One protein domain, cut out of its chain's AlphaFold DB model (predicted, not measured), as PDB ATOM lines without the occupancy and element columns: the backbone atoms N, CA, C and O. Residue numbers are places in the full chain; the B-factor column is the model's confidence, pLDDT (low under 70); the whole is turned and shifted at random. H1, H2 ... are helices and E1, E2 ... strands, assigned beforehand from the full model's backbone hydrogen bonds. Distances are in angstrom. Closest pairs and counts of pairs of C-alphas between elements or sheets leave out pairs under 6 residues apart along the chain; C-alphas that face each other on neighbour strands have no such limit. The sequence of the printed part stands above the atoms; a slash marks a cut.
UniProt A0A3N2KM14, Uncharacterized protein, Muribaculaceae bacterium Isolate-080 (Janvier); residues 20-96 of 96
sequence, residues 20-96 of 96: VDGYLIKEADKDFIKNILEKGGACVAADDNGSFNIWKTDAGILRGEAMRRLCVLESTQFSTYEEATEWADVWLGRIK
ATOM      1  N   VAL A  20     172.414 192.638 140.324       96.06
ATOM      2  CA  VAL A  20     172.783 193.924 139.726       96.06
ATOM      3  C   VAL A  20     172.040 195.037 140.449       96.06
ATOM      4  O   VAL A  20     170.825 194.964 140.606       96.06
ATOM      5  N   ASP A  21     172.768 196.063 140.878       97.12
ATOM      6  CA  ASP A  21     172.181 197.211 141.565       97.12
ATOM      7  C   ASP A  21     171.326 198.007 140.566       97.12
ATOM      8  O   ASP A  21     171.847 198.526 139.573       97.12
ATOM      9  N   GLY A  22     170.023 198.098 140.817       97.25
ATOM     10  CA  GLY A  22     169.085 198.904 140.044       97.25
ATOM     11  C   GLY A  22     169.000 200.323 140.595       97.25
ATOM     12  O   GLY A  22     168.744 200.523 141.782       97.25
ATOM     13  N   TYR A  23     169.195 201.321 139.743       97.44
ATOM     14  CA  TYR A  23     169.144 202.741 140.078       97.44
ATOM     15  C   TYR A  23     167.918 203.375 139.436       97.44
ATOM     16  O   TYR A  23     167.769 203.355 138.215       97.44
ATOM     17  N   LEU A  24     167.037 203.925 140.271       96.19
ATOM     18  CA  LEU A  24     165.799 204.541 139.812       96.19
ATOM     19  C   LEU A  24     166.098 205.804 138.994       96.19
ATOM     20  O   LEU A  24     166.750 206.721 139.500       96.19
ATOM     21  N   ILE A  25     165.575 205.867 137.772       96.00
ATOM     22  CA  ILE A  25     165.587 207.060 136.924       96.00
ATOM     23  C   ILE A  25     164.174 207.642 136.827       96.00
ATOM     24  O   ILE A  25     163.187 206.911 136.798       96.00
ATOM     25  N   LYS A  26     164.079 208.974 136.808       94.38
ATOM     26  CA  LYS A  26     162.813 209.718 136.643       94.38
ATOM     27  C   LYS A  26     162.774 210.557 135.368       94.38
ATOM     28  O   LYS A  26     161.714 211.032 134.978       94.38
ATOM     29  N   GLU A  27     163.932 210.734 134.752       95.25
ATOM     30  CA  GLU A  27     164.160 211.485 133.529       95.25
ATOM     31  C   GLU A  27     165.223 210.755 132.707       95.25
ATOM     32  O   GLU A  27     166.061 210.030 133.258       95.25
ATOM     33  N   ALA A  28     165.171 210.928 131.390       95.56
ATOM     34  CA  ALA A  28     166.108 210.323 130.457       95.56
ATOM     35  C   ALA A  28     167.386 211.173 130.332       95.56
ATOM     36  O   ALA A  28     167.659 211.779 129.299       95.56
ATOM     37  N   ASP A  29     168.177 211.231 131.407       96.38
ATOM     38  CA  ASP A  29     169.499 211.865 131.384       96.38
ATOM     39  C   ASP A  29     170.556 210.878 130.864       96.38
ATOM     40  O   ASP A  29     170.867 209.861 131.496       96.38
ATOM     41  N   LYS A  30     171.136 211.199 129.703       97.25
ATOM     42  CA  LYS A  30     172.120 210.347 129.026       97.25
ATOM     43  C   LYS A  30     173.376 210.104 129.858       97.25
ATOM     44  O   LYS A  30     173.871 208.975 129.909       97.25
ATOM     45  N   ASP A  31     173.926 211.146 130.475       96.56
ATOM     46  CA  ASP A  31     175.185 211.045 131.213       96.56
ATOM     47  C   ASP A  31     174.989 210.240 132.497       96.56
ATOM     48  O   ASP A  31     175.845 209.429 132.867       96.56
ATOM     49  N   PHE A  32     173.831 210.387 133.140       95.25
ATOM     50  CA  PHE A  32     173.438 209.596 134.293       95.25
ATOM     51  C   PHE A  32     173.256 208.120 133.935       95.25
ATOM     52  O   PHE A  32     173.867 207.263 134.583       95.25
ATOM     53  N   ILE A  33     172.495 207.826 132.872       97.19
ATOM     54  CA  ILE A  33     172.286 206.462 132.365       97.19
ATOM     55  C   ILE A  33     173.633 205.816 132.039       97.19
ATOM     56  O   ILE A  33     173.974 204.765 132.586       97.19
ATOM     57  N   LYS A  34     174.460 206.474 131.221       97.88
ATOM     58  CA  LYS A  34     175.792 205.980 130.850       97.88
ATOM     59  C   LYS A  34     176.656 205.694 132.077       97.88
ATOM     60  O   LYS A  34     177.270 204.634 132.173       97.88
ATOM     61  N   ASN A  35     176.699 206.620 133.031       96.62
ATOM     62  CA  ASN A  35     177.500 206.486 134.244       96.62
ATOM     63  C   ASN A  35     177.068 205.299 135.124       96.62
ATOM     64  O   ASN A  35     177.926 204.652 135.723       96.62
ATOM     65  N   ILE A  36     175.767 205.003 135.211       96.88
ATOM     66  CA  ILE A  36     175.254 203.820 135.922       96.88
ATOM     67  C   ILE A  36     175.677 202.536 135.202       96.88
ATOM     68  O   ILE A  36     176.228 201.629 135.832       96.88
ATOM     69  N   LEU A  37     175.457 202.477 133.888       97.19
ATOM     70  CA  LEU A  37     175.706 201.285 133.077       97.19
ATOM     71  C   LEU A  37     177.195 200.921 133.029       97.19
ATOM     72  O   LEU A  37     177.552 199.755 133.195       97.19
ATOM     73  N   GLU A  38     178.085 201.908 132.899       96.81
ATOM     74  CA  GLU A  38     179.540 201.682 132.920       96.81
ATOM     75  C   GLU A  38     180.071 201.248 134.296       96.81
ATOM     76  O   GLU A  38     181.159 200.684 134.398       96.81
ATOM     77  N   LYS A  39     179.304 201.465 135.370       95.00
ATOM     78  CA  LYS A  39     179.629 200.978 136.721       95.00
ATOM     79  C   LYS A  39     179.060 199.589 137.014       95.00
ATOM     80  O   LYS A  39     179.226 199.099 138.131       95.00
ATOM     81  N   GLY A  40     178.403 198.959 136.039       94.56
ATOM     82  CA  GLY A  40     177.776 197.646 136.196       94.56
ATOM     83  C   GLY A  40     176.467 197.675 136.986       94.56
ATOM     84  O   GLY A  40     176.071 196.645 137.534       94.56
ATOM     85  N   GLY A  41     175.827 198.842 137.086       96.25
ATOM     86  CA  GLY A  41     174.450 198.972 137.552       96.25
ATOM     87  C   GLY A  41     173.450 198.876 136.400       96.25
ATOM     88  O   GLY A  41     173.821 198.903 135.226       96.25
ATOM     89  N   ALA A  42     172.169 198.807 136.744       97.94
ATOM     90  CA  ALA A  42     171.060 198.923 135.807       97.94
ATOM     91  C   ALA A  42     170.277 200.210 136.078       97.94
ATOM     92  O   ALA A  42     170.137 200.623 137.228       97.94
ATOM     93  N   CYS A  43     169.742 200.835 135.036       98.19
ATOM     94  CA  CYS A  43     168.753 201.899 135.188       98.19
ATOM     95  C   CYS A  43     167.366 201.267 135.254       98.19
ATOM     96  O   CYS A  43     167.066 200.390 134.447       98.19
ATOM     97  N   VAL A  44     166.530 201.705 136.193       97.75
ATOM     98  CA  VAL A  44     165.169 201.184 136.363       97.75
ATOM     99  C   VAL A  44     164.167 202.320 136.477       97.75
ATOM    100  O   VAL A  44     164.479 203.369 137.035       97.75
ATOM    101  N   ALA A  45     162.950 202.098 136.004       97.06
ATOM    102  CA  ALA A  45     161.806 202.946 136.310       97.06
ATOM    103  C   ALA A  45     160.571 202.073 136.512       97.06
ATOM    104  O   ALA A  45     160.442 201.023 135.883       97.06
ATOM    105  N   ALA A  46     159.677 202.493 137.398       94.94
ATOM    106  CA  ALA A  46     158.414 201.821 137.659       94.94
ATOM    107  C   ALA A  46     157.366 202.853 138.068       94.94
ATOM    108  O   ALA A  46     157.682 203.780 138.816       94.94
ATOM    109  N   ASP A  47     156.150 202.672 137.573       94.38
ATOM    110  CA  ASP A  47     154.985 203.500 137.874       94.38
ATOM    111  C   ASP A  47     153.705 202.644 137.704       94.38
ATOM    112  O   ASP A  47     153.790 201.436 137.443       94.38
ATOM    113  N   ASP A  48     152.522 203.232 137.881       91.44
ATOM    114  CA  ASP A  48     151.237 202.516 137.984       91.44
ATOM    115  C   ASP A  48     150.934 201.565 136.806       91.44
ATOM    116  O   ASP A  48     150.256 200.543 136.962       91.44
ATOM    117  N   ASN A  49     151.446 201.870 135.614       92.25
ATOM    118  CA  ASN A  49     151.133 201.171 134.371       92.25
ATOM    119  C   ASN A  49     152.317 200.372 133.798       92.25
ATOM    120  O   ASN A  49     152.230 199.842 132.682       92.25
ATOM    121  N   GLY A  50     153.423 200.236 134.533       95.62
ATOM    122  CA  GLY A  50     154.520 199.364 134.127       95.62
ATOM    123  C   GLY A  50     155.871 199.695 134.736       95.62
ATOM    124  O   GLY A  50     156.010 200.506 135.645       95.62
ATOM    125  N   SER A  51     156.893 199.044 134.203       96.69
ATOM    126  CA  SER A  51     158.282 199.271 134.579       96.69
ATOM    127  C   SER A  51     159.202 199.017 133.400       96.69
ATOM    128  O   SER A  51     158.831 198.314 132.463       96.69
ATOM    129  N   PHE A  52     160.424 199.524 133.452       97.69
ATOM    130  CA  PHE A  52     161.465 199.112 132.526       97.69
ATOM    131  C   PHE A  52     162.834 199.063 133.193       97.69
ATOM    132  O   PHE A  52     163.076 199.744 134.190       97.69
ATOM    133  N   ASN A  53     163.727 198.283 132.592       97.75
ATOM    134  CA  ASN A  53     165.117 198.133 132.992       97.75
ATOM    135  C   ASN A  53     166.024 198.373 131.783       97.75
ATOM    136  O   ASN A  53     165.717 197.917 130.684       97.75
ATOM    137  N   ILE A  54     167.169 199.016 131.997       98.50
ATOM    138  CA  ILE A  54     168.260 199.129 131.025       98.50
ATOM    139  C   ILE A  54     169.538 198.652 131.703       98.50
ATOM    140  O   ILE A  54     169.854 199.093 132.808       98.50
ATOM    141  N   TRP A  55     170.285 197.762 131.058       98.25
ATOM    142  CA  TRP A  55     171.542 197.240 131.591       98.25
ATOM    143  C   TRP A  55     172.572 197.010 130.487       98.25
ATOM    144  O   TRP A  55     172.249 196.927 129.302       98.25
ATOM    145  N   LYS A  56     173.835 196.896 130.900       98.12
ATOM    146  CA  LYS A  56     174.949 196.495 130.043       98.12
ATOM    147  C   LYS A  56     175.326 195.053 130.379       98.12
ATOM    148  O   LYS A  56     175.482 194.714 131.549       98.12
ATOM    149  N   THR A  57     175.415 194.194 129.370       97.56
ATOM    150  CA  THR A  57     175.812 192.790 129.550       97.56
ATOM    151  C   THR A  57     177.300 192.663 129.855       97.56
ATOM    152  O   THR A  57     178.076 193.592 129.627       97.56
ATOM    153  N   ASP A  58     177.727 191.469 130.269       95.62
ATOM    154  CA  ASP A  58     179.148 191.158 130.472       95.62
ATOM    155  C   ASP A  58     179.968 191.291 129.170       95.62
ATOM    156  O   ASP A  58     181.174 191.520 129.211       95.62
ATOM    157  N   ALA A  59     179.314 191.168 128.007       96.25
ATOM    158  CA  ALA A  59     179.917 191.371 126.688       96.25
ATOM    159  C   ALA A  59     179.892 192.842 126.226       96.25
ATOM    160  O   ALA A  59     180.310 193.144 125.111       96.25
ATOM    161  N   GLY A  60     179.380 193.758 127.053       96.50
ATOM    162  CA  GLY A  60     179.299 195.186 126.751       96.50
ATOM    163  C   GLY A  60     178.097 195.610 125.904       96.50
ATOM    164  O   GLY A  60     178.048 196.763 125.486       96.50
ATOM    165  N   ILE A  61     177.128 194.719 125.674       97.81
ATOM    166  CA  ILE A  61     175.910 195.006 124.900       97.81
ATOM    167  C   ILE A  61     174.916 195.757 125.787       97.81
ATOM    168  O   ILE A  61     174.615 195.300 126.889       97.81
ATOM    169  N   LEU A  62     174.376 196.873 125.303       98.44
ATOM    170  CA  LEU A  62     173.310 197.608 125.980       98.44
ATOM    171  C   LEU A  62     171.959 196.959 125.665       98.44
ATOM    172  O   LEU A  62     171.666 196.666 124.506       98.44
ATOM    173  N   ARG A  63     171.138 196.715 126.686       98.38
ATOM    174  CA  ARG A  63     169.830 196.064 126.547       98.38
ATOM    175  C   ARG A  63     168.777 196.795 127.358       98.38
ATOM    176  O   ARG A  63     169.097 197.374 128.395       98.38
ATOM    177  N   GLY A  64     167.542 196.744 126.874       98.06
ATOM    178  CA  GLY A  64     166.374 197.317 127.528       98.06
ATOM    179  C   GLY A  64     165.223 196.323 127.547       98.06
ATOM    180  O   GLY A  64     165.005 195.620 126.561       98.06
ATOM    181  N   GLU A  65     164.493 196.271 128.657       97.94
ATOM    182  CA  GLU A  65     163.250 195.510 128.778       97.94
ATOM    183  C   GLU A  65     162.177 196.347 129.447       97.94
ATOM    184  O   GLU A  65     162.388 196.876 130.537       97.94
ATOM    185  N   ALA A  66     161.018 196.442 128.805       97.44
ATOM    186  CA  ALA A  66     159.836 197.078 129.359       97.44
ATOM    187  C   ALA A  66     158.780 196.031 129.697       97.44
ATOM    188  O   ALA A  66     158.556 195.069 128.957       97.44
ATOM    189  N   MET A  67     158.109 196.227 130.825       95.38
ATOM    190  CA  MET A  67     157.168 195.289 131.409       95.38
ATOM    191  C   MET A  67     155.874 195.992 131.808       95.38
ATOM    192  O   MET A  67     155.869 197.137 132.259       95.38
ATOM    193  N   ARG A  68     154.759 195.271 131.704       93.62
ATOM    194  CA  ARG A  68     153.451 195.686 132.222       93.62
ATOM    195  C   ARG A  68     152.727 194.460 132.753       93.62
ATOM    196  O   ARG A  68     152.690 193.433 132.081       93.62
ATOM    197  N   ARG A  69     152.133 194.564 133.948       87.94
ATOM    198  CA  ARG A  69     151.385 193.460 134.589       87.94
ATOM    199  C   ARG A  69     152.181 192.141 134.616       87.94
ATOM    200  O   ARG A  69     151.640 191.091 134.295       87.94
ATOM    201  N   LEU A  70     153.465 192.220 134.980       84.50
ATOM    202  CA  LEU A  70     154.414 191.092 135.042       84.50
ATOM    203  C   LEU A  70     154.774 190.439 133.692       84.50
ATOM    204  O   LEU A  70     155.497 189.447 133.675       84.50
ATOM    205  N   CYS A  71     154.339 191.003 132.564       89.69
ATOM    206  CA  CYS A  71     154.685 190.524 131.228       89.69
ATOM    207  C   CYS A  71     155.683 191.468 130.556       89.69
ATOM    208  O   CYS A  71     155.494 192.686 130.591       89.69
ATOM    209  N   VAL A  72     156.707 190.911 129.903       92.81
ATOM    210  CA  VAL A  72     157.603 191.677 129.023       92.81
ATOM    211  C   VAL A  72     156.819 192.105 127.783       92.81
ATOM    212  O   VAL A  72     156.237 191.269 127.095       92.81
ATOM    213  N   LEU A  73     156.780 193.410 127.526       94.56
ATOM    214  CA  LEU A  73     156.159 193.996 126.337       94.56
ATOM    215  C   LEU A  73     157.172 194.200 125.216       94.56
ATOM    216  O   LEU A  73     156.842 194.030 124.046       94.56
ATOM    217  N   GLU A  74     158.392 194.587 125.576       96.31
ATOM    218  CA  GLU A  74     159.441 194.915 124.625       96.31
ATOM    219  C   GLU A  74     160.798 194.536 125.217       96.31
ATOM    220  O   GLU A  74     161.089 194.887 126.360       96.31
ATOM    221  N   SER A  75     161.617 193.848 124.421       96.75
ATOM    222  CA  SER A  75     163.037 193.608 124.683       96.75
ATOM    223  C   SER A  75     163.827 194.142 123.498       96.75
ATOM    224  O   SER A  75     163.527 193.803 122.353       96.75
ATOM    225  N   THR A  76     164.854 194.941 123.755       97.44
ATOM    226  CA  THR A  76     165.648 195.571 122.698       97.44
ATOM    227  C   THR A  76     167.139 195.589 123.035       97.44
ATOM    228  O   THR A  76     167.544 195.403 124.188       97.44
ATOM    229  N   GLN A  77     167.966 195.767 122.007       98.12
ATOM    230  CA  GLN A  77     169.406 195.991 122.120       98.12
ATOM    231  C   GLN A  77     169.725 197.357 121.533       98.12
ATOM    232  O   GLN A  77     169.217 197.695 120.467       98.12
ATOM    233  N   PHE A  78     170.587 198.105 122.213       98.00
ATOM    234  CA  PHE A  78     171.002 199.430 121.774       98.00
ATOM    235  C   PHE A  78     172.448 199.392 121.293       98.00
ATOM    236  O   PHE A  78     173.313 198.765 121.913       98.00
ATOM    237  N   SER A  79     172.713 200.100 120.202       97.56
ATOM    238  CA  SER A  79     174.059 200.316 119.673       97.56
ATOM    239  C   SER A  79     174.768 201.453 120.409       97.56
ATOM    240  O   SER A  79     175.997 201.481 120.472       97.56
ATOM    241  N   THR A  80     174.003 202.398 120.965       98.00
ATOM    242  CA  THR A  80     174.520 203.623 121.588       98.00
ATOM    243  C   THR A  80     173.789 203.974 122.886       98.00
ATOM    244  O   THR A  80     172.697 203.478 123.169       98.00
ATOM    245  N   TYR A  81     174.399 204.847 123.692       98.06
ATOM    246  CA  TYR A  81     173.742 205.396 124.882       98.06
ATOM    247  C   TYR A  81     172.624 206.372 124.512       98.06
ATOM    248  O   TYR A  81     171.659 206.497 125.259       98.06
ATOM    249  N   GLU A  82     172.743 207.035 123.364       98.38
ATOM    250  CA  GLU A  82     171.713 207.881 122.771       98.38
ATOM    251  C   GLU A  82     170.429 207.080 122.518       98.38
ATOM    252  O   GLU A  82     169.390 207.432 123.069       98.38
ATOM    253  N   GLU A  83     170.514 205.941 121.821       98.50
ATOM    254  CA  GLU A  83     169.359 205.060 121.575       98.50
ATOM    255  C   GLU A  83     168.713 204.567 122.879       98.50
ATOM    256  O   GLU A  83     167.491 204.577 123.020       98.50
ATOM    257  N   ALA A  84     169.527 204.169 123.863       98.31
ATOM    258  CA  ALA A  84     169.022 203.740 125.168       98.31
ATOM    259  C   ALA A  84     168.298 204.876 125.915       98.31
ATOM    260  O   ALA A  84     167.316 204.633 126.618       98.31
ATOM    261  N   THR A  85     168.773 206.115 125.763       98.19
ATOM    262  CA  THR A  85     168.195 207.304 126.406       98.19
ATOM    263  C   THR A  85     166.876 207.698 125.749       98.19
ATOM    264  O   THR A  85     165.890 207.912 126.449       98.19
ATOM    265  N   GLU A  86     166.823 207.729 124.417       98.25
ATOM    266  CA  GLU A  86     165.587 207.985 123.665       98.25
ATOM    267  C   GLU A  86     164.515 206.941 123.995       98.25
ATOM    268  O   GLU A  86     163.351 207.272 124.234       98.25
ATOM    269  N   TRP A  87     164.916 205.672 124.089       98.44
ATOM    270  CA  TRP A  87     164.020 204.595 124.490       98.44
ATOM    271  C   TRP A  87     163.506 204.759 125.927       98.44
ATOM    272  O   TRP A  87     162.313 204.565 126.176       98.44
ATOM    273  N   ALA A  88     164.372 205.162 126.867       97.94
ATOM    274  CA  ALA A  88     163.975 205.458 128.244       97.94
ATOM    275  C   ALA A  88     162.947 206.596 128.313       97.94
ATOM    276  O   ALA A  88     161.967 206.472 129.041       97.94
ATOM    277  N   ASP A  89     163.137 207.674 127.547       98.06
ATOM    278  CA  ASP A  89     162.224 208.825 127.530       98.06
ATOM    279  C   ASP A  89     160.816 208.423 127.068       98.06
ATOM    280  O   ASP A  89     159.812 208.697 127.734       98.06
ATOM    281  N   VAL A  90     160.746 207.647 125.980       97.56
ATOM    282  CA  VAL A  90     159.485 207.091 125.474       97.56
ATOM    283  C   VAL A  90     158.801 206.229 126.533       97.56
ATOM    284  O   VAL A  90     157.594 206.363 126.758       97.56
ATOM    285  N   TRP A  91     159.541 205.336 127.196       97.06
ATOM    286  CA  TRP A  91     158.953 204.432 128.181       97.06
ATOM    287  C   TRP A  91     158.584 205.113 129.496       97.06
ATOM    288  O   TRP A  91     157.549 204.759 130.057       97.06
ATOM    289  N   LEU A  92     159.310 206.144 129.940       96.75
ATOM    290  CA  LEU A  92     158.910 206.989 131.073       96.75
ATOM    291  C   LEU A  92     157.532 207.632 130.852       96.75
ATOM    292  O   LEU A  92     156.774 207.808 131.805       96.75
ATOM    293  N   GLY A  93     157.176 207.951 129.603       95.19
ATOM    294  CA  GLY A  93     155.833 208.413 129.244       95.19
ATOM    295  C   GLY A  93     154.766 207.308 129.198       95.19
ATOM    296  O   GLY A  93     153.587 207.603 129.361       95.19
ATOM    297  N   ARG A  94     155.157 206.045 128.980       95.06
ATOM    298  CA  ARG A  94     154.243 204.898 128.777       95.06
ATOM    299  C   ARG A  94     153.966 204.065 130.026       95.06
ATOM    300  O   ARG A  94     152.999 203.298 130.021       95.06
ATOM    301  N   ILE A  95     154.836 204.133 131.032       94.25
ATOM    302  CA  ILE A  95     154.662 203.401 132.295       94.25
ATOM    303  C   ILE A  95     153.792 204.147 133.307       94.25
ATOM    304  O   ILE A  95     153.388 203.527 134.284       94.25
ATOM    305  N   LYS A  96     153.489 205.422 133.052       88.12
ATOM    306  CA  LYS A  96     152.483 206.204 133.779       88.12
ATOM    307  C   LYS A  96     151.061 205.732 133.464       88.12
ATOM    308  O   LYS A  96     150.830 205.164 132.362       88.12
TER     309      LYS A  96
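Overview. This is residues 20 to 96 of the 96 residues of an uncharacterized protein of Muribaculaceae bacterium Isolate-080 (Janvier) (UniProt A0A3N2KM14). Picture one twisted sheet of five strands with two helices over one face and no named helix over the other. The long helix H2 runs along the sheet over E3 and E4, and the shorter H1 sits over E2 and E3, near the start of H2. The 77 printed residues hold, in chain order, E1, H1, E2, E3, E4, E5 and H2; the sheet runs E1, E2, E3, E4, E5 and is mixed, with E1 and E2 parallel and the other neighbours antiparallel. The class is mixed, helices and strands. The whole is compact, with a radius of gyration of the C-alphas of 11.2 A and spans of 30 by 22 by 21 A.

Arrangement. Start at the sheet with E3, residues 50 to 56, an inner strand. On one side of it is E2, residues 42 to 47, antiparallel at 175 degrees; look for N 43 and O 54, 2.8 A apart. On its other side is E4, residues 62 to 68, antiparallel at 166 degrees, with N 53 and O 65 at 2.8 A. Beyond E4 comes the edge strand E5, residues 71 to 78, antiparallel to it at 162 degrees, with N 66 and O 74 at 2.9 A. E2, E3, E4 and E5 form a meander, each strand the antiparallel neighbour of the one before, and each step is a hairpin. The other edge strand, E1, residues 20 to 24, is parallel to E2 at 47 degrees, with N 23 and O 42 at 2.8 A. With H1, residues 30 to 38, these two make a strand-helix-strand unit, two parallel neighbour strands with a helix between, and its crossover is right-handed. H2, residues 81 to 94, is on the sheet at a height of 8.9 A, over E3 and E4, and runs along the strands, at 4 degrees to E3 on the local plane; its closest C-alphas to E4 are those of Ala 84 and Gly 64, 7.3 A apart. H1 is on the same face, in two layers with H2, helices on one face of a sheet, at a height of 8.7 A; it is over E3 and only just over E2, where 3 of its C-alphas fall. It runs slantwise to the strands, only just, at 31 degrees to E3 on the local plane. H2 touches H1 with residues 81 to 85 alone, the closest C-alphas being those of Lys 30 and Thr 85, 5.6 A apart; they run opposite ways at a steep tilt of 69.8 degrees, only just short of about perpendicular. E1 and E5 are apart. In both helices every O i to N i+4 pair is within hydrogen-bond range.

Along the chain. Find C-alpha 50 at (154.520, 199.364, 134.127); from there E3 runs 21.0 A to C-alpha 56. E4 and E5 are each 20.9 A long, E2 16.8 A and E1 12.7 A, beginning at C-alpha 20 at (172.783, 193.924, 139.726). H1 spans 12.1 A, and H2 runs 19.9 A to C-alpha 94 at (154.243, 204.898, 128.777).

Size, cuts and confidence. The two C-alphas farthest apart, those of Asp 48 and Ala 59, are 32.8 A apart. The printed part has no cut, and its six links between named elements are tight. It ends at Lys 96, the chain's last residue. The mean pLDDT of the printed part is 96.2, and no printed residue is under 70.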